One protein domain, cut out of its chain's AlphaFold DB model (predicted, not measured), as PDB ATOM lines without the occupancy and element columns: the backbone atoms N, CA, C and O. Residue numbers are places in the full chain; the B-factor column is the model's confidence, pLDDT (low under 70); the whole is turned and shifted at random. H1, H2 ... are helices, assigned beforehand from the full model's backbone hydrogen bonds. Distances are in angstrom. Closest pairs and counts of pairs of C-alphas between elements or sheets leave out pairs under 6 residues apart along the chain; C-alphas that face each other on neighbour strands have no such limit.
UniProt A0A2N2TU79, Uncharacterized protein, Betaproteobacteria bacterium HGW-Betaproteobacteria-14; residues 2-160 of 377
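This is residues 2 to 160 of the 377 residues of an uncharacterized protein of Betaproteobacteria bacterium HGW-Betaproteobacteria-14 (UniProt A0A2N2TU79). What shape do the atoms make? The longest helix, H3, and H1 and H2 make a loose bundle; H7 crosses the ends of H1 and H3, with H6 folded along it and H5 packed on its side away from H1. A loop around residues 22 to 29 sticks out. What is it built of? The printed part has 159 residues with seven named helices, H1 to H7 in order, and no named strand: all helix, compact, with a radius of gyration of the C-alphas of 16.6 A and spans of 55 by 32 by 30 A.

Where is the longest helix? H3, residues 62 to 80, runs 27.0 A from C-alpha 62 at (49.098, -37.402, 34.222). Where are the others? H1 is residues 2 to 17, H2 37 to 51, H4 82 to 90, H5 94 to 107, H6 121 to 133; H7, residues 143 to 160, spans 25.7 A, ending at (41.674, -53.842, 49.168).

What surrounds H3? H2 touches it at a shallow tilt of 19 degrees, the closest C-alphas being those of Ala 51 and Trp 72, 6.5 A apart. Which helix is the hub? H7 touches five helices; with H6 it forms a hairpin, the closest C-alphas those of Gly 128 and Gly 149, 3.7 A apart. H1 is about perpendicular to H7, at 79 degrees, with the C-alphas of Gly 4 and Gly 154 closest at 3.5 A. Are the backbones complete? Every O i to N i+4 pair is within hydrogen-bond range in H3 to H7, but 11 of 12 in H1 and 9 of 11 in H2.

Which links are long? Those from H1 to H2 and H5 to H6; the printed part has no cut. Where is confidence low? Residues 20 to 33 and 57 to 60 have pLDDT under 70.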
ATOM      1  N   ALA A   2      34.097 -41.639  41.154       91.88
ATOM      2  CA  ALA A   2      35.345 -40.853  41.138       91.88
ATOM      3  C   ALA A   2      36.555 -41.647  41.660       91.88
ATOM      4  O   ALA A   2      37.607 -41.654  41.033       91.88
ATOM      5  N   GLU A   3      36.368 -42.382  42.760       91.25
ATOM      6  CA  GLU A   3      37.382 -43.292  43.307       91.25
ATOM      7  C   GLU A   3      37.766 -44.403  42.326       91.25
ATOM      8  O   GLU A   3      38.941 -44.715  42.193       91.25
ATOM      9  N   GLY A   4      36.801 -44.968  41.592       94.19
ATOM     10  CA  GLY A   4      37.091 -45.997  40.593       94.19
ATOM     11  C   GLY A   4      37.838 -45.453  39.383       94.19
ATOM     12  O   GLY A   4      38.738 -46.119  38.896       94.19
ATOM     13  N   TRP A   5      37.536 -44.224  38.944       95.25
ATOM     14  CA  TRP A   5      38.340 -43.555  37.916       95.25
ATOM     15  C   TRP A   5      39.757 -43.273  38.413       95.25
ATOM     16  O   TRP A   5      40.721 -43.545  37.708       95.25
ATOM     17  N   ALA A   6      39.898 -42.765  39.639       93.88
ATOM     18  CA  ALA A   6      41.208 -42.524  40.226       93.88
ATOM     19  C   ALA A   6      42.037 -43.813  40.331       93.88
ATOM     20  O   ALA A   6      43.224 -43.772  40.022       93.88
ATOM     21  N   ALA A   7      41.406 -44.924  40.719       93.56
ATOM     22  CA  ALA A   7      42.030 -46.240  40.802       93.56
ATOM     23  C   ALA A   7      42.442 -46.771  39.421       93.56
ATOM     24  O   ALA A   7      43.585 -47.173  39.249       93.56
ATOM     25  N   LEU A   8      41.546 -46.716  38.430       94.25
ATOM     26  CA  LEU A   8      41.819 -47.177  37.066       94.25
ATOM     27  C   LEU A   8      42.944 -46.372  36.398       94.25
ATOM     28  O   LEU A   8      43.848 -46.951  35.809       94.25
ATOM     29  N   HIS A   9      42.911 -45.045  36.537       92.94
ATOM     30  CA  HIS A   9      43.965 -44.170  36.032       92.94
ATOM     31  C   HIS A   9      45.315 -44.491  36.675       92.94
ATOM     32  O   HIS A   9      46.291 -44.685  35.963       92.94
ATOM     33  N   GLN A  10      45.361 -44.581  38.009       91.56
ATOM     34  CA  GLN A  10      46.594 -44.891  38.732       91.56
ATOM     35  C   GLN A  10      47.140 -46.270  38.346       91.56
ATOM     36  O   GLN A  10      48.335 -46.409  38.131       91.56
ATOM     37  N   ALA A  11      46.263 -47.263  38.180       91.81
ATOM     38  CA  ALA A  11      46.678 -48.588  37.752       91.81
ATOM     39  C   ALA A  11      47.313 -48.585  36.356       91.81
ATOM     40  O   ALA A  11      48.248 -49.338  36.123       91.81
ATOM     41  N   ALA A  12      46.823 -47.759  35.426       90.69
ATOM     42  CA  ALA A  12      47.438 -47.648  34.106       90.69
ATOM     43  C   ALA A  12      48.850 -47.044  34.199       90.69
ATOM     44  O   ALA A  12      49.771 -47.555  33.570       90.69
ATOM     45  N   LEU A  13      49.033 -46.011  35.034       88.94
ATOM     46  CA  LEU A  13      50.352 -45.425  35.309       88.94
ATOM     47  C   LEU A  13      51.318 -46.470  35.884       88.94
ATOM     48  O   LEU A  13      52.393 -46.682  35.333       88.94
ATOM     49  N   ASP A  14      50.894 -47.180  36.935       86.56
ATOM     50  CA  ASP A  14      51.699 -48.215  37.595       86.56
ATOM     51  C   ASP A  14      51.952 -49.448  36.699       86.56
ATOM     52  O   ASP A  14      52.909 -50.182  36.932       86.56
ATOM     53  N   ALA A  15      51.142 -49.665  35.656       85.69
ATOM     54  CA  ALA A  15      51.357 -50.687  34.624       85.69
ATOM     55  C   ALA A  15      52.372 -50.267  33.539       85.69
ATOM     56  O   ALA A  15      52.518 -50.964  32.535       85.69
ATOM     57  N   GLY A  16      53.052 -49.132  33.718       82.12
ATOM     58  CA  GLY A  16      54.086 -48.642  32.805       82.12
ATOM     59  C   GLY A  16      53.618 -47.570  31.824       82.12
ATOM     60  O   GLY A  16      54.381 -47.207  30.939       82.12
ATOM     61  N   ALA A  17      52.398 -47.038  31.965       85.12
ATOM     62  CA  ALA A  17      51.985 -45.873  31.182       85.12
ATOM     63  C   ALA A  17      52.575 -44.553  31.707       85.12
ATOM     64  O   ALA A  17      52.409 -43.519  31.068       85.12
ATOM     65  N   GLU A  18      53.213 -44.559  32.879       83.06
ATOM     66  CA  GLU A  18      53.997 -43.434  33.385       83.06
ATOM     67  C   GLU A  18      55.480 -43.666  33.086       83.06
ATOM     68  O   GLU A  18      56.053 -44.680  33.483       83.06
ATOM     69  N   VAL A  19      56.098 -42.719  32.384       72.19
ATOM     70  CA  VAL A  19      57.532 -42.746  32.094       72.19
ATOM     71  C   VAL A  19      58.260 -41.996  33.204       72.19
ATOM     72  O   VAL A  19      58.240 -40.762  33.263       72.19
ATOM     73  N   ASP A  20      58.914 -42.752  34.086       62.47
ATOM     74  CA  ASP A  20      59.874 -42.222  35.054       62.47
ATOM     75  C   ASP A  20      61.203 -41.968  34.332       62.47
ATOM     76  O   ASP A  20      62.000 -42.880  34.106       62.47
ATOM     77  N   TYR A  21      61.458 -40.720  33.944       61.72
ATOM     78  CA  TYR A  21      62.753 -40.333  33.389       61.72
ATOM     79  C   TYR A  21      63.728 -39.944  34.508       61.72
ATOM     80  O   TYR A  21      63.353 -39.349  35.524       61.72
ATOM     81  N   TRP A  22      65.012 -40.253  34.317       58.72
ATOM     82  CA  TRP A  22      66.076 -39.782  35.199       58.72
ATOM     83  C   TRP A  22      66.326 -38.290  34.907       58.72
ATOM     84  O   TRP A  22      66.713 -37.955  33.788       58.72
ATOM     85  N   PRO A  23      66.099 -37.358  35.858       56.38
ATOM     86  CA  PRO A  23      66.138 -35.919  35.573       56.38
ATOM     87  C   PRO A  23      67.442 -35.388  34.944       56.38
ATOM     88  O   PRO A  23      67.364 -34.437  34.169       56.38
ATOM     89  N   PRO A  24      68.629 -35.960  35.232       67.69
ATOM     90  CA  PRO A  24      69.863 -35.616  34.521       67.69
ATOM     91  C   PRO A  24      69.866 -35.923  33.019       67.69
ATOM     92  O   PRO A  24      70.564 -35.230  32.284       67.69
ATOM     93  N   ASP A  25      69.096 -36.915  32.569       61.47
ATOM     94  CA  ASP A  25      69.078 -37.347  31.166       61.47
ATOM     95  C   ASP A  25      68.089 -36.525  30.318       61.47
ATOM     96  O   ASP A  25      68.220 -36.489  29.097       61.47
ATOM     97  N   TYR A  26      67.138 -35.827  30.961       63.69
ATOM     98  CA  TYR A  26      66.094 -35.016  30.310       63.69
ATOM     99  C   TYR A  26      65.817 -33.713  31.093       63.69
ATOM    100  O   TYR A  26      64.762 -33.558  31.725       63.69
ATOM    101  N   PRO A  27      66.771 -32.762  31.119       62.31
ATOM    102  CA  PRO A  27      66.701 -31.543  31.934       62.31
ATOM    103  C   PRO A  27      65.581 -30.566  31.524       62.31
ATOM    104  O   PRO A  27      65.188 -29.697  32.309       62.31
ATOM    105  N   GLU A  28      65.055 -30.684  30.306       59.09
ATOM    106  CA  GLU A  28      63.914 -29.925  29.791       59.09
ATOM    107  C   GLU A  28      62.582 -30.315  30.449       59.09
ATOM    108  O   GLU A  28      61.655 -29.498  30.533       59.09
ATOM    109  N   LEU A  29      62.493 -31.535  30.979       59.28
ATOM    110  CA  LEU A  29      61.309 -32.044  31.649       59.28
ATOM    111  C   LEU A  29      61.326 -31.571  33.114       59.28
ATOM    112  O   LEU A  29      62.006 -32.114  33.985       59.28
ATOM    113  N   ARG A  30      60.572 -30.504  33.407       54.22
ATOM    114  CA  ARG A  30      60.527 -29.871  34.745       54.22
ATOM    115  C   ARG A  30      59.670 -30.617  35.778       54.22
ATOM    116  O   ARG A  30      59.783 -30.328  36.967       54.22
ATOM    117  N   ASN A  31      58.811 -31.545  35.346       54.53
ATOM    118  CA  ASN A  31      57.870 -32.271  36.203       54.53
ATOM    119  C   ASN A  31      58.101 -33.776  36.076       54.53
ATOM    120  O   ASN A  31      57.976 -34.309  34.986       54.53
ATOM    121  N   ARG A  32      58.362 -34.446  37.203       55.25
ATOM    122  CA  ARG A  32      58.915 -35.810  37.295       55.25
ATOM    123  C   ARG A  32      58.103 -36.953  36.663       55.25
ATOM    124  O   ARG A  32      58.556 -38.081  36.785       55.25
ATOM    125  N   SER A  33      56.952 -36.713  36.033       63.50
ATOM    126  CA  SER A  33      56.214 -37.796  35.386       63.50
ATOM    127  C   SER A  33      55.343 -37.369  34.202       63.50
ATOM    128  O   SER A  33      54.622 -36.363  34.251       63.50
ATOM    129  N   TYR A  34      55.440 -38.152  33.127       75.19
ATOM    130  CA  TYR A  34      54.722 -37.995  31.861       75.19
ATOM    131  C   TYR A  34      54.008 -39.302  31.513       75.19
ATOM    132  O   TYR A  34      54.461 -40.382  31.885       75.19
ATOM    133  N   ILE A  35      52.873 -39.192  30.829       80.31
ATOM    134  CA  ILE A  35      52.125 -40.329  30.304       80.31
ATOM    135  C   ILE A  35      52.677 -40.696  28.931       80.31
ATOM    136  O   ILE A  35      52.629 -39.871  28.022       80.31
ATOM    137  N   ASP A  36      53.083 -41.950  28.765       81.81
ATOM    138  CA  ASP A  36      53.214 -42.561  27.445       81.81
ATOM    139  C   ASP A  36      51.814 -42.667  26.823       81.81
ATOM    140  O   ASP A  36      50.963 -43.444  27.269       81.81
ATOM    141  N   GLY A  37      51.546 -41.822  25.826       77.56
ATOM    142  CA  GLY A  37      50.238 -41.731  25.191       77.56
ATOM    143  C   GLY A  37      49.799 -43.033  24.523       77.56
ATOM    144  O   GLY A  37      48.615 -43.361  24.595       77.56
ATOM    145  N   GLU A  38      50.729 -43.780  23.925       80.56
ATOM    146  CA  GLU A  38      50.442 -45.038  23.235       80.56
ATOM    147  C   GLU A  38      50.145 -46.147  24.240       80.56
ATOM    148  O   GLU A  38      49.108 -46.804  24.135       80.56
ATOM    149  N   GLN A  39      50.986 -46.307  25.265       83.19
ATOM    150  CA  GLN A  39      50.786 -47.322  26.302       83.19
ATOM    151  C   GLN A  39      49.524 -47.043  27.130       83.19
ATOM    152  O   GLN A  39      48.742 -47.948  27.429       83.19
ATOM    153  N   TYR A  40      49.273 -45.780  27.480       86.94
ATOM    154  CA  TYR A  40      48.068 -45.384  28.208       86.94
ATOM    155  C   TYR A  40      46.802 -45.600  27.380       86.94
ATOM    156  O   TYR A  40      45.791 -46.078  27.907       86.94
ATOM    157  N   ALA A  41      46.858 -45.271  26.084       83.81
ATOM    158  CA  ALA A  41      45.788 -45.590  25.159       83.81
ATOM    159  C   ALA A  41      45.609 -47.104  25.076       83.81
ATOM    160  O   ALA A  41      44.499 -47.546  25.292       83.81
ATOM    161  N   ALA A  42      46.648 -47.917  24.895       84.56
ATOM    162  CA  ALA A  42      46.518 -49.373  24.811       84.56
ATOM    163  C   ALA A  42      45.822 -49.996  26.041       84.56
ATOM    164  O   ALA A  42      44.980 -50.882  25.899       84.56
ATOM    165  N   LEU A  43      46.110 -49.501  27.249       86.75
ATOM    166  CA  LEU A  43      45.505 -50.007  28.489       86.75
ATOM    167  C   LEU A  43      44.050 -49.554  28.691       86.75
ATOM    168  O   LEU A  43      43.253 -50.276  29.292       86.75
ATOM    169  N   LEU A  44      43.687 -48.356  28.220       87.56
ATOM    170  CA  LEU A  44      42.379 -47.727  28.460       87.56
ATOM    171  C   LEU A  44      41.625 -47.384  27.164       87.56
ATOM    172  O   LEU A  44      40.728 -46.534  27.178       87.56
ATOM    173  N   GLN A  45      41.972 -48.046  26.058       78.25
ATOM    174  CA  GLN A  45      41.704 -47.598  24.685       78.25
ATOM    175  C   GLN A  45      40.253 -47.207  24.441       78.25
ATOM    176  O   GLN A  45      40.015 -46.065  24.041       78.25
ATOM    177  N   PRO A  46      39.260 -48.051  24.781       77.94
ATOM    178  CA  PRO A  46      37.873 -47.731  24.461       77.94
ATOM    179  C   PRO A  46      37.390 -46.470  25.182       77.94
ATOM    180  O   PRO A  46      36.560 -45.728  24.666       77.94
ATOM    181  N   LEU A  47      37.925 -46.192  26.373       84.00
ATOM    182  CA  LEU A  47      37.542 -45.034  27.169       84.00
ATOM    183  C   LEU A  47      38.201 -43.747  26.654       84.00
ATOM    184  O   LEU A  47      37.553 -42.700  26.653       84.00
ATOM    185  N   ILE A  48      39.454 -43.817  26.199       83.75
ATOM    186  CA  ILE A  48      40.175 -42.670  25.624       83.75
ATOM    187  C   ILE A  48      39.634 -42.314  24.238       83.75
ATOM    188  O   ILE A  48      39.368 -41.138  23.977       83.75
ATOM    189  N   GLU A  49      39.365 -43.316  23.400       82.75
ATOM    190  CA  GLU A  49      38.746 -43.134  22.084       82.75
ATOM    191  C   GLU A  49      37.348 -42.519  22.198       82.75
ATOM    192  O   GLU A  49      37.060 -41.513  21.549       82.75
ATOM    193  N   LEU A  50      36.494 -43.049  23.083       82.38
ATOM    194  CA  LEU A  50      35.168 -42.473  23.341       82.38
ATOM    195  C   LEU A  50      35.246 -41.035  23.864       82.38
ATOM    196  O   LEU A  50      34.337 -40.235  23.620       82.38
ATOM    197  N   ALA A  51      36.304 -40.704  24.604       83.19
ATOM    198  CA  ALA A  51      36.505 -39.361  25.118       83.19
ATOM    199  C   ALA A  51      37.002 -38.368  24.063       83.19
ATOM    200  O   ALA A  51      36.841 -37.161  24.269       83.19
ATOM    201  N   GLY A  52      37.583 -38.852  22.959       81.25
ATOM    202  CA  GLY A  52      38.249 -38.015  21.962       81.25
ATOM    203  C   GLY A  52      39.369 -37.174  22.576       81.25
ATOM    204  O   GLY A  52      39.569 -36.027  22.179       81.25
ATOM    205  N   ILE A  53      40.024 -37.692  23.620       80.62
ATOM    206  CA  ILE A  53      41.085 -36.978  24.330       80.62
ATOM    207  C   ILE A  53      42.417 -37.331  23.690       80.62
ATOM    208  O   ILE A  53      42.884 -38.459  23.802       80.62
ATOM    209  N   ASP A  54      43.039 -36.330  23.079       79.44
ATOM    210  CA  ASP A  54      44.419 -36.412  22.628       79.44
ATOM    211  C   ASP A  54      45.367 -36.137  23.807       79.44
ATOM    212  O   ASP A  54      45.455 -35.017  24.323       79.44
ATOM    213  N   THR A  55      46.043 -37.187  24.268       73.94
ATOM    214  CA  THR A  55      47.001 -37.136  25.381       73.94
ATOM    215  C   THR A  55      48.238 -36.301  25.046       73.94
ATOM    216  O   THR A  55      48.759 -35.634  25.946       73.94
ATOM    217  N   THR A  56      48.640 -36.246  23.770       70.50
ATOM    218  CA  THR A  56      49.794 -35.462  23.298       70.50
ATOM    219  C   THR A  56      49.504 -33.962  23.389       70.50
ATOM    220  O   THR A  56      50.269 -33.198  23.982       70.50
ATOM    221  N   THR A  57      48.313 -33.536  22.954       66.81
ATOM    222  CA  THR A  57      47.851 -32.138  23.041       66.81
ATOM    223  C   THR A  57      47.690 -31.649  24.491       66.81
ATOM    224  O   THR A  57      47.808 -30.454  24.770       66.81
ATOM    225  N   LEU A  58      47.460 -32.548  25.455       66.94
ATOM    226  CA  LEU A  58      47.396 -32.207  26.886       66.94
ATOM    227  C   LEU A  58      48.776 -32.079  27.559       66.94
ATOM    228  O   LEU A  58      48.848 -31.875  28.778       66.94
ATOM    229  N   GLY A  59      49.857 -32.172  26.780       61.97
ATOM    230  CA  GLY A  59      51.235 -32.094  27.257       61.97
ATOM    231  C   GLY A  59      51.618 -33.264  28.156       61.97
ATOM    232  O   GLY A  59      52.452 -33.075  29.039       61.97
ATOM    233  N   GLU A  60      50.944 -34.413  27.995       69.19
ATOM    234  CA  GLU A  60      51.274 -35.708  28.618       69.19
ATOM    235  C   GLU A  60      51.313 -35.711  30.158       69.19
ATOM    236  O   GLU A  60      51.700 -36.687  30.792       69.19
ATOM    237  N   ARG A  61      50.843 -34.649  30.820       78.19
ATOM    238  CA  ARG A  61      50.812 -34.578  32.287       78.19
ATOM    239  C   ARG A  61      49.695 -35.450  32.843       78.19
ATOM    240  O   ARG A  61      48.513 -35.167  32.616       78.19
ATOM    241  N   SER A  62      50.048 -36.420  33.684       81.12
ATOM    242  CA  SER A  62      49.098 -37.402  34.222       81.12
ATOM    243  C   SER A  62      47.881 -36.779  34.909       81.12
ATOM    244  O   SER A  62      46.733 -37.093  34.582       81.12
ATOM    245  N   ALA A  63      48.104 -35.788  35.773       84.00
ATOM    246  CA  ALA A  63      47.036 -35.066  36.460       84.00
ATOM    247  C   ALA A  63      46.081 -34.319  35.503       84.00
ATOM    248  O   ALA A  63      44.878 -34.234  35.770       84.00
ATOM    249  N   VAL A  64      46.594 -33.790  34.384       86.69
ATOM    250  CA  VAL A  64      45.794 -33.053  33.391       86.69
ATOM    251  C   VAL A  64      44.903 -34.020  32.618       86.69
ATOM    252  O   VAL A  64      43.695 -33.783  32.518       86.69
ATOM    253  N   VAL A  65      45.465 -35.141  32.155       85.75
ATOM    254  CA  VAL A  65      44.720 -36.214  31.479       85.75
ATOM    255  C   VAL A  65      43.639 -36.778  32.407       85.75
ATOM    256  O   VAL A  65      42.462 -36.819  32.035       85.75
ATOM    257  N   LYS A  66      43.990 -37.095  33.661       89.88
ATOM    258  CA  LYS A  66      43.048 -37.562  34.691       89.88
ATOM    259  C   LYS A  66      41.844 -36.637  34.842       89.88
ATOM    260  O   LYS A  66      40.700 -37.100  34.893       89.88
ATOM    261  N   ALA A  67      42.091 -35.329  34.928       91.19
ATOM    262  CA  ALA A  67      41.050 -34.322  35.094       91.19
ATOM    263  C   ALA A  67      40.224 -34.108  33.814       91.19
ATOM    264  O   ALA A  67      39.018 -33.860  33.896       91.19
ATOM    265  N   ALA A  68      40.838 -34.183  32.632       90.62
ATOM    266  CA  ALA A  68      40.147 -34.062  31.350       90.62
ATOM    267  C   ALA A  68      39.139 -35.204  31.147       90.62
ATOM    268  O   ALA A  68      37.952 -34.938  30.932       90.62
ATOM    269  N   VAL A  69      39.580 -36.450  31.331       90.69
ATOM    270  CA  VAL A  69      38.726 -37.639  31.209       90.69
ATOM    271  C   VAL A  69      37.593 -37.603  32.236       90.69
ATOM    272  O   VAL A  69      36.429 -37.797  31.887       90.69
ATOM    273  N   TRP A  70      37.883 -37.264  33.496       94.62
ATOM    274  CA  TRP A  70      36.843 -37.182  34.528       94.62
ATOM    275  C   TRP A  70      35.776 -36.120  34.228       94.62
ATOM    276  O   TRP A  70      34.579 -36.343  34.456       94.62
ATOM    277  N   ARG A  71      36.182 -34.962  33.686       94.06
ATOM    278  CA  ARG A  71      35.244 -33.921  33.239       94.06
ATOM    279  C   ARG A  71      34.365 -34.416  32.094       94.06
ATOM    280  O   ARG A  71      33.164 -34.145  32.115       94.06
ATOM    281  N   TRP A  72      34.934 -35.147  31.137       94.19
ATOM    282  CA  TRP A  72      34.178 -35.768  30.050       94.19
ATOM    283  C   TRP A  72      33.154 -36.788  30.578       94.19
ATOM    284  O   TRP A  72      31.962 -36.629  30.298       94.19
ATOM    285  N   ILE A  73      33.568 -37.728  31.441       94.44
ATOM    286  CA  ILE A  73      32.674 -38.711  32.091       94.44
ATOM    287  C   ILE A  73      31.516 -37.992  32.783       94.44
ATOM    288  O   ILE A  73      30.350 -38.314  32.568       94.44
ATOM    289  N   THR A  74      31.827 -36.982  33.600       95.25
ATOM    290  CA  THR A  74      30.822 -36.242  34.375       95.25
ATOM    291  C   THR A  74      29.817 -35.532  33.467       95.25
ATOM    292  O   THR A  74      28.623 -35.504  33.773       95.25
ATOM    293  N   ARG A  75      30.279 -34.954  32.353       95.44
ATOM    294  CA  ARG A  75      29.420 -34.272  31.378       95.44
ATOM    295  C   ARG A  75      28.461 -35.255  30.712       95.44
ATOM    296  O   ARG A  75      27.256 -35.018  30.739       95.44
ATOM    297  N   LEU A  76      28.970 -36.372  30.187       94.44
ATOM    298  CA  LEU A  76      28.132 -37.392  29.550       94.44
ATOM    299  C   LEU A  76      27.169 -38.049  30.533       94.44
ATOM    300  O   LEU A  76      26.012 -38.273  30.194       94.44
ATOM    301  N   ALA A  77      27.613 -38.319  31.759       94.88
ATOM    302  CA  ALA A  77      26.766 -38.907  32.786       94.88
ATOM    303  C   ALA A  77      25.562 -38.013  33.096       94.88
ATOM    304  O   ALA A  77      24.435 -38.490  33.168       94.88
ATOM    305  N   LYS A  78      25.783 -36.701  33.226       95.19
ATOM    306  CA  LYS A  78      24.708 -35.735  33.474       95.19
ATOM    307  C   LYS A  78      23.799 -35.525  32.259       95.19
ATOM    308  O   LYS A  78      22.620 -35.268  32.458       95.19
ATOM    309  N   GLY A  79      24.330 -35.631  31.039       96.06
ATOM    310  CA  GLY A  79      23.556 -35.458  29.804       96.06
ATOM    311  C   GLY A  79      22.724 -36.684  29.420       96.06
ATOM    312  O   GLY A  79      21.546 -36.552  29.110       96.06
ATOM    313  N   HIS A  80      23.315 -37.878  29.478       96.19
ATOM    314  CA  HIS A  80      22.724 -39.102  28.926       96.19
ATOM    315  C   HIS A  80      22.259 -40.109  29.983       96.19
ATOM    316  O   HIS A  80      21.463 -40.986  29.671       96.19
ATOM    317  N   ALA A  81      22.730 -40.004  31.230       96.31
ATOM    318  CA  ALA A  81      22.352 -40.918  32.311       96.31
ATOM    319  C   ALA A  81      22.138 -40.210  33.673       96.31
ATOM    320  O   ALA A  81      22.634 -40.688  34.701       96.31
ATOM    321  N   PRO A  82      21.401 -39.078  33.742       97.12
ATOM    322  CA  PRO A  82      21.315 -38.260  34.957       97.12
ATOM    323  C   PRO A  82      20.694 -38.998  36.150       97.12
ATOM    324  O   PRO A  82      21.111 -38.784  37.290       97.12
ATOM    325  N   ALA A  83      19.713 -39.872  35.902       97.06
ATOM    326  CA  ALA A  83      19.084 -40.684  36.942       97.06
ATOM    327  C   ALA A  83      20.080 -41.682  37.549       97.06
ATOM    328  O   ALA A  83      20.229 -41.731  38.769       97.06
ATOM    329  N   LEU A  84      20.825 -42.403  36.704       96.31
ATOM    330  CA  LEU A  84      21.856 -43.342  37.146       96.31
ATOM    331  C   LEU A  84      22.992 -42.624  37.885       96.31
ATOM    332  O   LEU A  84      23.419 -43.084  38.938       96.31
ATOM    333  N   TRP A  85      23.444 -41.472  37.381       96.69
ATOM    334  CA  TRP A  85      24.465 -40.655  38.042       96.69
ATOM    335  C   TRP A  85      24.065 -40.280  39.476       96.69
ATOM    336  O   TRP A  85      24.844 -40.469  40.413       96.69
ATOM    337  N   LYS A  86      22.833 -39.780  39.659       96.12
ATOM    338  CA  LYS A  86      22.293 -39.444  40.985       96.12
ATOM    339  C   LYS A  86      22.139 -40.685  41.858       96.12
ATOM    340  O   LYS A  86      22.523 -40.648  43.023       96.12
ATOM    341  N   TYR A  87      21.618 -41.772  41.292       97.00
ATOM    342  CA  TYR A  87      21.416 -43.032  41.997       97.00
ATOM    343  C   TYR A  87      22.736 -43.580  42.548       97.00
ATOM    344  O   TYR A  87      22.868 -43.746  43.758       97.00
ATOM    345  N   LEU A  88      23.754 -43.745  41.696       95.81
ATOM    346  CA  LEU A  88      25.070 -44.242  42.102       95.81
ATOM    347  C   LEU A  88      25.769 -43.311  43.102       95.81
ATOM    348  O   LEU A  88      26.430 -43.794  44.017       95.81
ATOM    349  N   GLY A  89      25.609 -41.988  42.976       92.44
ATOM    350  CA  GLY A  89      26.122 -41.025  43.961       92.44
ATOM    351  C   GLY A  89      25.392 -41.055  45.316       92.44
ATOM    352  O   GLY A  89      25.941 -40.630  46.338       92.44
ATOM    353  N   GLY A  90      24.157 -41.564  45.335       92.25
ATOM    354  CA  GLY A  90      23.340 -41.739  46.533       92.25
ATOM    355  C   GLY A  90      23.676 -42.995  47.340       92.25
ATOM    356  O   GLY A  90      23.413 -43.026  48.540       92.25
ATOM    357  N   LEU A  91      24.293 -44.009  46.725       92.50
ATOM    358  CA  LEU A  91      24.632 -45.268  47.392       92.50
ATOM    359  C   LEU A  91      25.790 -45.061  48.379       92.50
ATOM    360  O   LEU A  91      26.925 -44.795  47.989       92.50
ATOM    361  N   LYS A  92      25.496 -45.176  49.681       86.50
ATOM    362  CA  LYS A  92      26.460 -44.916  50.770       86.50
ATOM    363  C   LYS A  92      27.209 -46.147  51.266       86.50
ATOM    364  O   LYS A  92      28.138 -46.009  52.053       86.50
ATOM    365  N   SER A  93      26.814 -47.345  50.839       87.62
ATOM    366  CA  SER A  93      27.461 -48.584  51.264       87.62
ATOM    367  C   SER A  93      27.773 -49.485  50.080       87.62
ATOM    368  O   SER A  93      27.043 -49.538  49.088       87.62
ATOM    369  N   ARG A  94      28.856 -50.253  50.220       86.12
ATOM    370  CA  ARG A  94      29.218 -51.284  49.249       86.12
ATOM    371  C   ARG A  94      28.105 -52.307  49.078       86.12
ATOM    372  O   ARG A  94      27.825 -52.697  47.956       86.12
ATOM    373  N   GLN A  95      27.475 -52.752  50.165       88.75
ATOM    374  CA  GLN A  95      26.405 -53.747  50.084       88.75
ATOM    375  C   GLN A  95      25.237 -53.241  49.231       88.75
ATOM    376  O   GLN A  95      24.762 -53.978  48.372       88.75
ATOM    377  N   ALA A  96      24.836 -51.978  49.411       91.69
ATOM    378  CA  ALA A  96      23.806 -51.360  48.582       91.69
ATOM    379  C   ALA A  96      24.239 -51.296  47.109       91.69
ATOM    380  O   ALA A  96      23.464 -51.661  46.232       91.69
ATOM    381  N   LEU A  97      25.496 -50.922  46.839       94.25
ATOM    382  CA  LEU A  97      26.036 -50.899  45.478       94.25
ATOM    383  C   LEU A  97      26.094 -52.284  44.825       94.25
ATOM    384  O   LEU A  97      25.692 -52.424  43.676       94.25
ATOM    385  N   MET A  98      26.574 -53.304  45.535       92.69
ATOM    386  CA  MET A  98      26.662 -54.666  45.004       92.69
ATOM    387  C   MET A  98      25.277 -55.277  44.777       92.69
ATOM    388  O   MET A  98      25.107 -56.012  43.810       92.69
ATOM    389  N   SER A  99      24.297 -54.964  45.633       92.31
ATOM    390  CA  SER A  99      22.899 -55.366  45.431       92.31
ATOM    391  C   SER A  99      22.320 -54.695  44.189       92.31
ATOM    392  O   SER A  99      21.857 -55.378  43.285       92.31
ATOM    393  N   ALA A 100      22.447 -53.370  44.097       93.75
ATOM    394  CA  ALA A 100      21.965 -52.602  42.957       93.75
ATOM    395  C   ALA A 100      22.605 -53.054  41.635       93.75
ATOM    396  O   ALA A 100      21.943 -53.137  40.602       93.75
ATOM    397  N   PHE A 101      23.899 -53.378  41.667       94.50
ATOM    398  CA  PHE A 101      24.595 -53.910  40.506       94.50
ATOM    399  C   PHE A 101      24.137 -55.330  40.152       94.50
ATOM    400  O   PHE A 101      24.029 -55.650  38.972       94.50
ATOM    401  N   ALA A 102      23.850 -56.182  41.141       91.12
ATOM    402  CA  ALA A 102      23.300 -57.510  40.888       91.12
ATOM    403  C   ALA A 102      21.935 -57.423  40.186       91.12
ATOM    404  O   ALA A 102      21.723 -58.137  39.207       91.12
ATOM    405  N   ASP A 103      21.070 -56.501  40.616       90.75
ATOM    406  CA  ASP A 103      19.771 -56.247  39.984       90.75
ATOM    407  C   ASP A 103      19.940 -55.730  38.549       90.75
ATOM    408  O   ASP A 103      19.322 -56.242  37.613       90.75
ATOM    409  N   PHE A 104      20.848 -54.769  38.346       91.44
ATOM    410  CA  PHE A 104      21.213 -54.282  37.015       91.44
ATOM    411  C   PHE A 104      21.722 -55.416  36.112       91.44
ATOM    412  O   PHE A 104      21.253 -55.560  34.985       91.44
ATOM    413  N   LYS A 105      22.646 -56.249  36.605       89.56
ATOM    414  CA  LYS A 105      23.205 -57.382  35.860       89.56
ATOM    415  C   LYS A 105      22.122 -58.405  35.509       89.56
ATOM    416  O   LYS A 105      22.125 -58.911  34.395       89.56
ATOM    417  N   ALA A 106      21.208 -58.712  36.428       86.75
ATOM    418  CA  ALA A 106      20.113 -59.651  36.185       86.75
ATOM    419  C   ALA A 106      19.116 -59.120  35.141       86.75
ATOM    420  O   ALA A 106      18.631 -59.877  34.303       86.75
ATOM    421  N   GLY A 107      18.848 -57.811  35.159       83.31
ATOM    422  CA  GLY A 107      17.952 -57.152  34.211       83.31
ATOM    423  C   GLY A 107      18.545 -56.912  32.819       83.31
ATOM    424  O   GLY A 107      17.817 -56.495  31.919       83.31
ATOM    425  N   LYS A 108      19.848 -57.146  32.608       84.88
ATOM    426  CA  LYS A 108      20.541 -56.856  31.342       84.88
ATOM    427  C   LYS A 108      21.250 -58.097  30.790       84.88
ATOM    428  O   LYS A 108      21.968 -58.801  31.491       84.88
ATOM    429  N   ARG A 109      21.115 -58.345  29.483       76.38
ATOM    430  CA  ARG A 109      21.883 -59.392  28.785       76.38
ATOM    431  C   ARG A 109      23.288 -58.872  28.465       76.38
ATOM    432  O   ARG A 109      23.485 -58.229  27.442       76.38
ATOM    433  N   LEU A 110      24.242 -59.139  29.353       85.88
ATOM    434  CA  LEU A 110      25.661 -58.811  29.170       85.88
ATOM    435  C   LEU A 110      26.391 -60.011  28.545       85.88
ATOM    436  O   LEU A 110      26.845 -60.899  29.265       85.88
ATOM    437  N   ALA A 111      26.442 -60.069  27.215       81.44
ATOM    438  CA  ALA A 111      27.133 -61.139  26.491       81.44
ATOM    439  C   ALA A 111      28.660 -61.021  26.640       81.44
ATOM    440  O   ALA A 111      29.187 -59.912  26.623       81.44
ATOM    441  N   GLY A 112      29.356 -62.156  26.773       83.25
ATOM    442  CA  GLY A 112      30.823 -62.199  26.874       83.25
ATOM    443  C   GLY A 112      31.398 -61.672  28.192       83.25
ATOM    444  O   GLY A 112      32.589 -61.397  28.266       83.25
ATOM    445  N   ASN A 113      30.570 -61.504  29.226       86.69
ATOM    446  CA  ASN A 113      31.036 -60.967  30.498       86.69
ATOM    447  C   ASN A 113      31.963 -61.949  31.249       86.69
ATOM    448  O   ASN A 113      31.789 -63.167  31.156       86.69
ATOM    449  N   PRO A 114      32.935 -61.444  32.030       87.94
ATOM    450  CA  PRO A 114      33.769 -62.303  32.859       87.94
ATOM    451  C   PRO A 114      32.974 -62.880  34.041       87.94
ATOM    452  O   PRO A 114      31.884 -62.414  34.397       87.94
ATOM    453  N   GLY A 115      33.543 -63.893  34.700       85.25
ATOM    454  CA  GLY A 115      33.000 -64.420  35.952       85.25
ATOM    455  C   GLY A 115      32.836 -63.314  37.005       85.25
ATOM    456  O   GLY A 115      33.706 -62.464  37.164       85.25
ATOM    457  N   TYR A 116      31.714 -63.324  37.732       86.62
ATOM    458  CA  TYR A 116      31.406 -62.329  38.765       86.62
ATOM    459  C   TYR A 116      30.934 -63.000  40.047       86.62
ATOM    460  O   TYR A 116      29.877 -63.639  40.067       86.62
ATOM    461  N   VAL A 117      31.669 -62.771  41.131       83.94
ATOM    462  CA  VAL A 117      31.299 -63.168  42.487       83.94
ATOM    463  C   VAL A 117      31.360 -61.918  43.360       83.94
ATOM    464  O   VAL A 117      32.428 -61.417  43.674       83.94
ATOM    465  N   SER A 118      30.207 -61.417  43.814       82.00
ATOM    466  CA  SER A 118      30.109 -60.143  44.559       82.00
ATOM    467  C   SER A 118      30.916 -60.082  45.864       82.00
ATOM    468  O   SER A 118      31.127 -59.006  46.427       82.00
ATOM    469  N   ARG A 119      31.336 -61.237  46.386       77.25
ATOM    470  CA  ARG A 119      32.183 -61.364  47.579       77.25
ATOM    471  C   ARG A 119      33.671 -61.446  47.265       77.25
ATOM    472  O   ARG A 119      34.447 -61.306  48.196       77.25
ATOM    473  N   ASP A 120      34.040 -61.686  46.011       77.94
ATOM    474  CA  ASP A 120      35.422 -61.750  45.550       77.94
ATOM    475  C   ASP A 120      35.764 -60.443  44.823       77.94
ATOM    476  O   ASP A 120      35.364 -60.248  43.667       77.94
ATOM    477  N   PRO A 121      36.494 -59.529  45.478       81.44
ATOM    478  CA  PRO A 121      36.789 -58.231  44.904       81.44
ATOM    479  C   PRO A 121      37.624 -58.288  43.621       81.44
ATOM    480  O   PRO A 121      37.494 -57.379  42.806       81.44
ATOM    481  N   VAL A 122      38.425 -59.340  43.401       83.38
ATOM    482  CA  VAL A 122      39.196 -59.509  42.156       83.38
ATOM    483  C   VAL A 122      38.233 -59.639  40.983       83.38
ATOM    484  O   VAL A 122      38.331 -58.899  40.004       83.38
ATOM    485  N   THR A 123      37.234 -60.517  41.110       85.88
ATOM    486  CA  THR A 123      36.210 -60.683  40.066       85.88
ATOM    487  C   THR A 123      35.357 -59.428  39.896       85.88
ATOM    488  O   THR A 123      35.004 -59.080  38.775       85.88
ATOM    489  N   VAL A 124      35.064 -58.700  40.984       90.50
ATOM    490  CA  VAL A 124      34.315 -57.432  40.934       90.50
ATOM    491  C   VAL A 124      35.084 -56.369  40.148       90.50
ATOM    492  O   VAL A 124      34.504 -55.711  39.286       90.50
ATOM    493  N   VAL A 125      36.379 -56.203  40.425       92.25
ATOM    494  CA  VAL A 125      37.237 -55.215  39.760       92.25
ATOM    495  C   VAL A 125      37.447 -55.579  38.289       92.25
ATOM    496  O   VAL A 125      37.251 -54.715  37.436       92.25
ATOM    497  N   ARG A 126      37.730 -56.852  37.967       91.38
ATOM    498  CA  ARG A 126      37.844 -57.337  36.576       91.38
ATOM    499  C   ARG A 126      36.556 -57.130  35.784       91.38
ATOM    500  O   ARG A 126      36.590 -56.643  34.660       91.38
ATOM    501  N   PHE A 127      35.405 -57.432  36.385       93.56
ATOM    502  CA  PHE A 127      34.114 -57.180  35.745       93.56
ATOM    503  C   PHE A 127      33.870 -55.684  35.533       93.56
ATOM    504  O   PHE A 127      33.347 -55.275  34.499       93.56
ATOM    505  N   GLY A 128      34.252 -54.857  36.507       95.06
ATOM    506  CA  GLY A 128      34.143 -53.410  36.390       95.06
ATOM    507  C   GLY A 128      35.004 -52.847  35.270       95.06
ATOM    508  O   GLY A 128      34.537 -51.986  34.533       95.06
ATOM    509  N   PHE A 129      36.212 -53.374  35.097       94.81
ATOM    510  CA  PHE A 129      37.085 -53.005  33.992       94.81
ATOM    511  C   PHE A 129      36.499 -53.400  32.644       94.81
ATOM    512  O   PHE A 129      36.342 -52.538  31.781       94.81
ATOM    513  N   TRP A 130      36.045 -54.648  32.515       93.75
ATOM    514  CA  TRP A 130      35.339 -55.113  31.325       93.75
ATOM    515  C   TRP A 130      34.150 -54.207  30.979       93.75
ATOM    516  O   TRP A 130      33.965 -53.842  29.825       93.75
ATOM    517  N   LEU A 131      33.372 -53.753  31.970       94.44
ATOM    518  CA  LEU A 131      32.287 -52.793  31.737       94.44
ATOM    519  C   LEU A 131      32.765 -51.438  31.199       94.44
ATOM    520  O   LEU A 131      32.028 -50.796  30.456       94.44
ATOM    521  N   THR A 132      33.955 -50.980  31.590       93.12
ATOM    522  CA  THR A 132      34.513 -49.709  31.107       93.12
ATOM    523  C   THR A 132      35.108 -49.790  29.705       93.12
ATOM    524  O   THR A 132      35.200 -48.754  29.051       93.12
ATOM    525  N   THR A 133      35.494 -50.981  29.246       89.44
ATOM    526  CA  THR A 133      36.212 -51.176  27.977       89.44
ATOM    527  C   THR A 133      35.355 -51.854  26.910       89.44
ATOM    528  O   THR A 133      35.233 -51.362  25.793       89.44
ATOM    529  N   GLU A 134      34.716 -52.965  27.254       89.31
ATOM    530  CA  GLU A 134      34.027 -53.852  26.311       89.31
ATOM    531  C   GLU A 134      32.517 -53.929  26.557       89.31
ATOM    532  O   GLU A 134      31.748 -54.325  25.676       89.31
ATOM    533  N   GLY A 135      32.082 -53.556  27.760       89.19
ATOM    534  CA  GLY A 135      30.707 -53.673  28.209       89.19
ATOM    535  C   GLY A 135      29.741 -52.906  27.318       89.19
ATOM    536  O   GLY A 135      29.746 -51.678  27.270       89.19
ATOM    537  N   LYS A 136      28.838 -53.638  26.664       89.38
ATOM    538  CA  LYS A 136      27.746 -53.071  25.867       89.38
ATOM    539  C   LYS A 136      26.408 -53.475  26.459       89.38
ATOM    540  O   LYS A 136      26.172 -54.641  26.773       89.38
ATOM    541  N   VAL A 137      25.514 -52.501  26.588       90.06
ATOM    542  CA  VAL A 137      24.144 -52.714  27.056       90.06
ATOM    543  C   VAL A 137      23.205 -52.248  25.957       90.06
ATOM    544  O   VAL A 137      23.201 -51.074  25.601       90.06
ATOM    545  N   SER A 138      22.434 -53.180  25.397       88.88
ATOM    546  CA  SER A 138      21.517 -52.870  24.298       88.88
ATOM    547  C   SER A 138      20.530 -51.768  24.695       88.88
ATOM    548  O   SER A 138      19.926 -51.835  25.769       88.88
ATOM    549  N   GLY A 139      20.386 -50.765  23.826       88.62
ATOM    550  CA  GLY A 139      19.488 -49.625  24.023       88.62
ATOM    551  C   GLY A 139      19.981 -48.558  25.006       88.62
ATOM    552  O   GLY A 139      19.252 -47.603  25.251       88.62
ATOM    553  N   GLU A 140      21.189 -48.685  25.561       92.00
ATOM    554  CA  GLU A 140      21.756 -47.710  26.498       92.00
ATOM    555  C   GLU A 140      22.941 -46.961  25.878       92.00
ATOM    556  O   GLU A 140      23.689 -47.494  25.058       92.00
ATOM    557  N   HIS A 141      23.162 -45.726  26.328       93.94
ATOM    558  CA  HIS A 141      24.355 -44.966  25.963       93.94
ATOM    559  C   HIS A 141      25.624 -45.624  26.558       93.94
ATOM    560  O   HIS A 141      25.569 -46.062  27.713       93.94
ATOM    561  N   PRO A 142      26.792 -45.619  25.873       92.75
ATOM    562  CA  PRO A 142      28.040 -46.227  26.373       92.75
ATOM    563  C   PRO A 142      28.489 -45.755  27.764       92.75
ATOM    564  O   PRO A 142      29.187 -46.462  28.483       92.75
ATOM    565  N   ILE A 143      28.044 -44.574  28.192       94.62
ATOM    566  CA  ILE A 143      28.328 -44.059  29.538       94.62
ATOM    567  C   ILE A 143      27.704 -44.918  30.651       94.62
ATOM    568  O   ILE A 143      28.241 -44.964  31.750       94.62
ATOM    569  N   VAL A 144      26.589 -45.613  30.398       95.12
ATOM    570  CA  VAL A 144      25.891 -46.435  31.400       95.12
ATOM    571  C   VAL A 144      26.771 -47.576  31.927       95.12
ATOM    572  O   VAL A 144      26.982 -47.625  33.144       95.12
ATOM    573  N   PRO A 145      27.319 -48.475  31.082       94.44
ATOM    574  CA  PRO A 145      28.242 -49.504  31.554       94.44
ATOM    575  C   PRO A 145      29.520 -48.905  32.159       94.44
ATOM    576  O   PRO A 145      29.939 -49.372  33.216       94.44
ATOM    577  N   ILE A 146      30.057 -47.804  31.612       95.31
ATOM    578  CA  ILE A 146      31.223 -47.108  32.189       95.31
ATOM    579  C   ILE A 146      30.953 -46.662  33.635       95.31
ATOM    580  O   ILE A 146      31.773 -46.898  34.521       95.31
ATOM    581  N   LEU A 147      29.798 -46.051  33.921       96.50
ATOM    582  CA  LEU A 147      29.464 -45.593  35.276       96.50
ATOM    583  C   LEU A 147      29.359 -46.749  36.272       96.50
ATOM    584  O   LEU A 147      29.863 -46.632  37.393       96.50
ATOM    585  N   TRP A 148      28.745 -47.864  35.867       96.69
ATOM    586  CA  TRP A 148      28.706 -49.075  36.684       96.69
ATOM    587  C   TRP A 148      30.100 -49.645  36.916       96.69
ATOM    588  O   TRP A 148      30.450 -49.919  38.064       96.69
ATOM    589  N   GLY A 149      30.913 -49.744  35.863       96.00
ATOM    590  CA  GLY A 149      32.289 -50.219  35.943       96.00
ATOM    591  C   GLY A 149      33.123 -49.410  36.933       96.00
ATOM    592  O   GLY A 149      33.660 -49.954  37.896       96.00
ATOM    593  N   LEU A 150      33.118 -48.081  36.806       96.56
ATOM    594  CA  LEU A 150      33.814 -47.180  37.731       96.56
ATOM    595  C   LEU A 150      33.229 -47.194  39.152       96.56
ATOM    596  O   LEU A 150      33.922 -46.879  40.122       96.56
ATOM    597  N   ALA A 151      31.941 -47.489  39.325       96.19
ATOM    598  CA  ALA A 151      31.368 -47.639  40.657       96.19
ATOM    599  C   ALA A 151      31.903 -48.901  41.346       96.19
ATOM    600  O   ALA A 151      32.361 -48.814  42.488       96.19
ATOM    601  N   ILE A 152      31.893 -50.042  40.653       95.06
ATOM    602  CA  ILE A 152      32.286 -51.324  41.245       95.06
ATOM    603  C   ILE A 152      33.806 -51.497  41.350       95.06
ATOM    604  O   ILE A 152      34.251 -52.052  42.353       95.06
ATOM    605  N   ILE A 153      34.607 -50.930  40.432       95.31
ATOM    606  CA  ILE A 153      36.073 -50.831  40.592       95.31
ATOM    607  C   ILE A 153      36.398 -50.077  41.881       95.31
ATOM    608  O   ILE A 153      37.142 -50.581  42.716       95.31
ATOM    609  N   GLY A 154      35.810 -48.889  42.077       93.38
ATOM    610  CA  GLY A 154      36.071 -48.077  43.269       93.38
ATOM    611  C   GLY A 154      35.679 -48.795  44.561       93.38
ATOM    612  O   GLY A 154      36.435 -48.796  45.528       93.38
ATOM    613  N   ALA A 155      34.527 -49.471  44.566       90.50
ATOM    614  CA  ALA A 155      34.074 -50.221  45.732       90.50
ATOM    615  C   ALA A 155      34.936 -51.457  46.033       90.50
ATOM    616  O   ALA A 155      35.208 -51.726  47.204       90.50
ATOM    617  N   GLY A 156      35.366 -52.188  45.000       90.00
ATOM    618  CA  GLY A 156      36.267 -53.330  45.133       90.00
ATOM    619  C   GLY A 156      37.651 -52.895  45.603       90.00
ATOM    620  O   GLY A 156      38.109 -53.332  46.654       90.00
ATOM    621  N   TRP A 157      38.294 -51.962  44.898       90.12
ATOM    622  CA  TRP A 157      39.628 -51.478  45.261       90.12
ATOM    623  C   TRP A 157      39.665 -50.805  46.636       90.12
ATOM    624  O   TRP A 157      40.578 -51.042  47.425       90.12
ATOM    625  N   GLY A 158      38.627 -50.042  46.987       87.00
ATOM    626  CA  GLY A 158      38.506 -49.442  48.313       87.00
ATOM    627  C   GLY A 158      38.474 -50.469  49.454       87.00
ATOM    628  O   GLY A 158      38.908 -50.154  50.559       87.00
ATOM    629  N   GLU A 159      37.992 -51.697  49.225       82.06
ATOM    630  CA  GLU A 159      38.137 -52.784  50.203       82.06
ATOM    631  C   GLU A 159      39.571 -53.286  50.309       82.06
ATOM    632  O   GLU A 159      40.035 -53.498  51.428       82.06
ATOM    633  N   HIS A 160      40.275 -53.415  49.182       83.38
ATOM    634  CA  HIS A 160      41.674 -53.842  49.168       83.38
ATOM    635  C   HIS A 160      42.558 -52.944  50.022       83.38
ATOM    636  O   HIS A 160      43.354 -53.423  50.823       83.38
TER     637      HIS A 160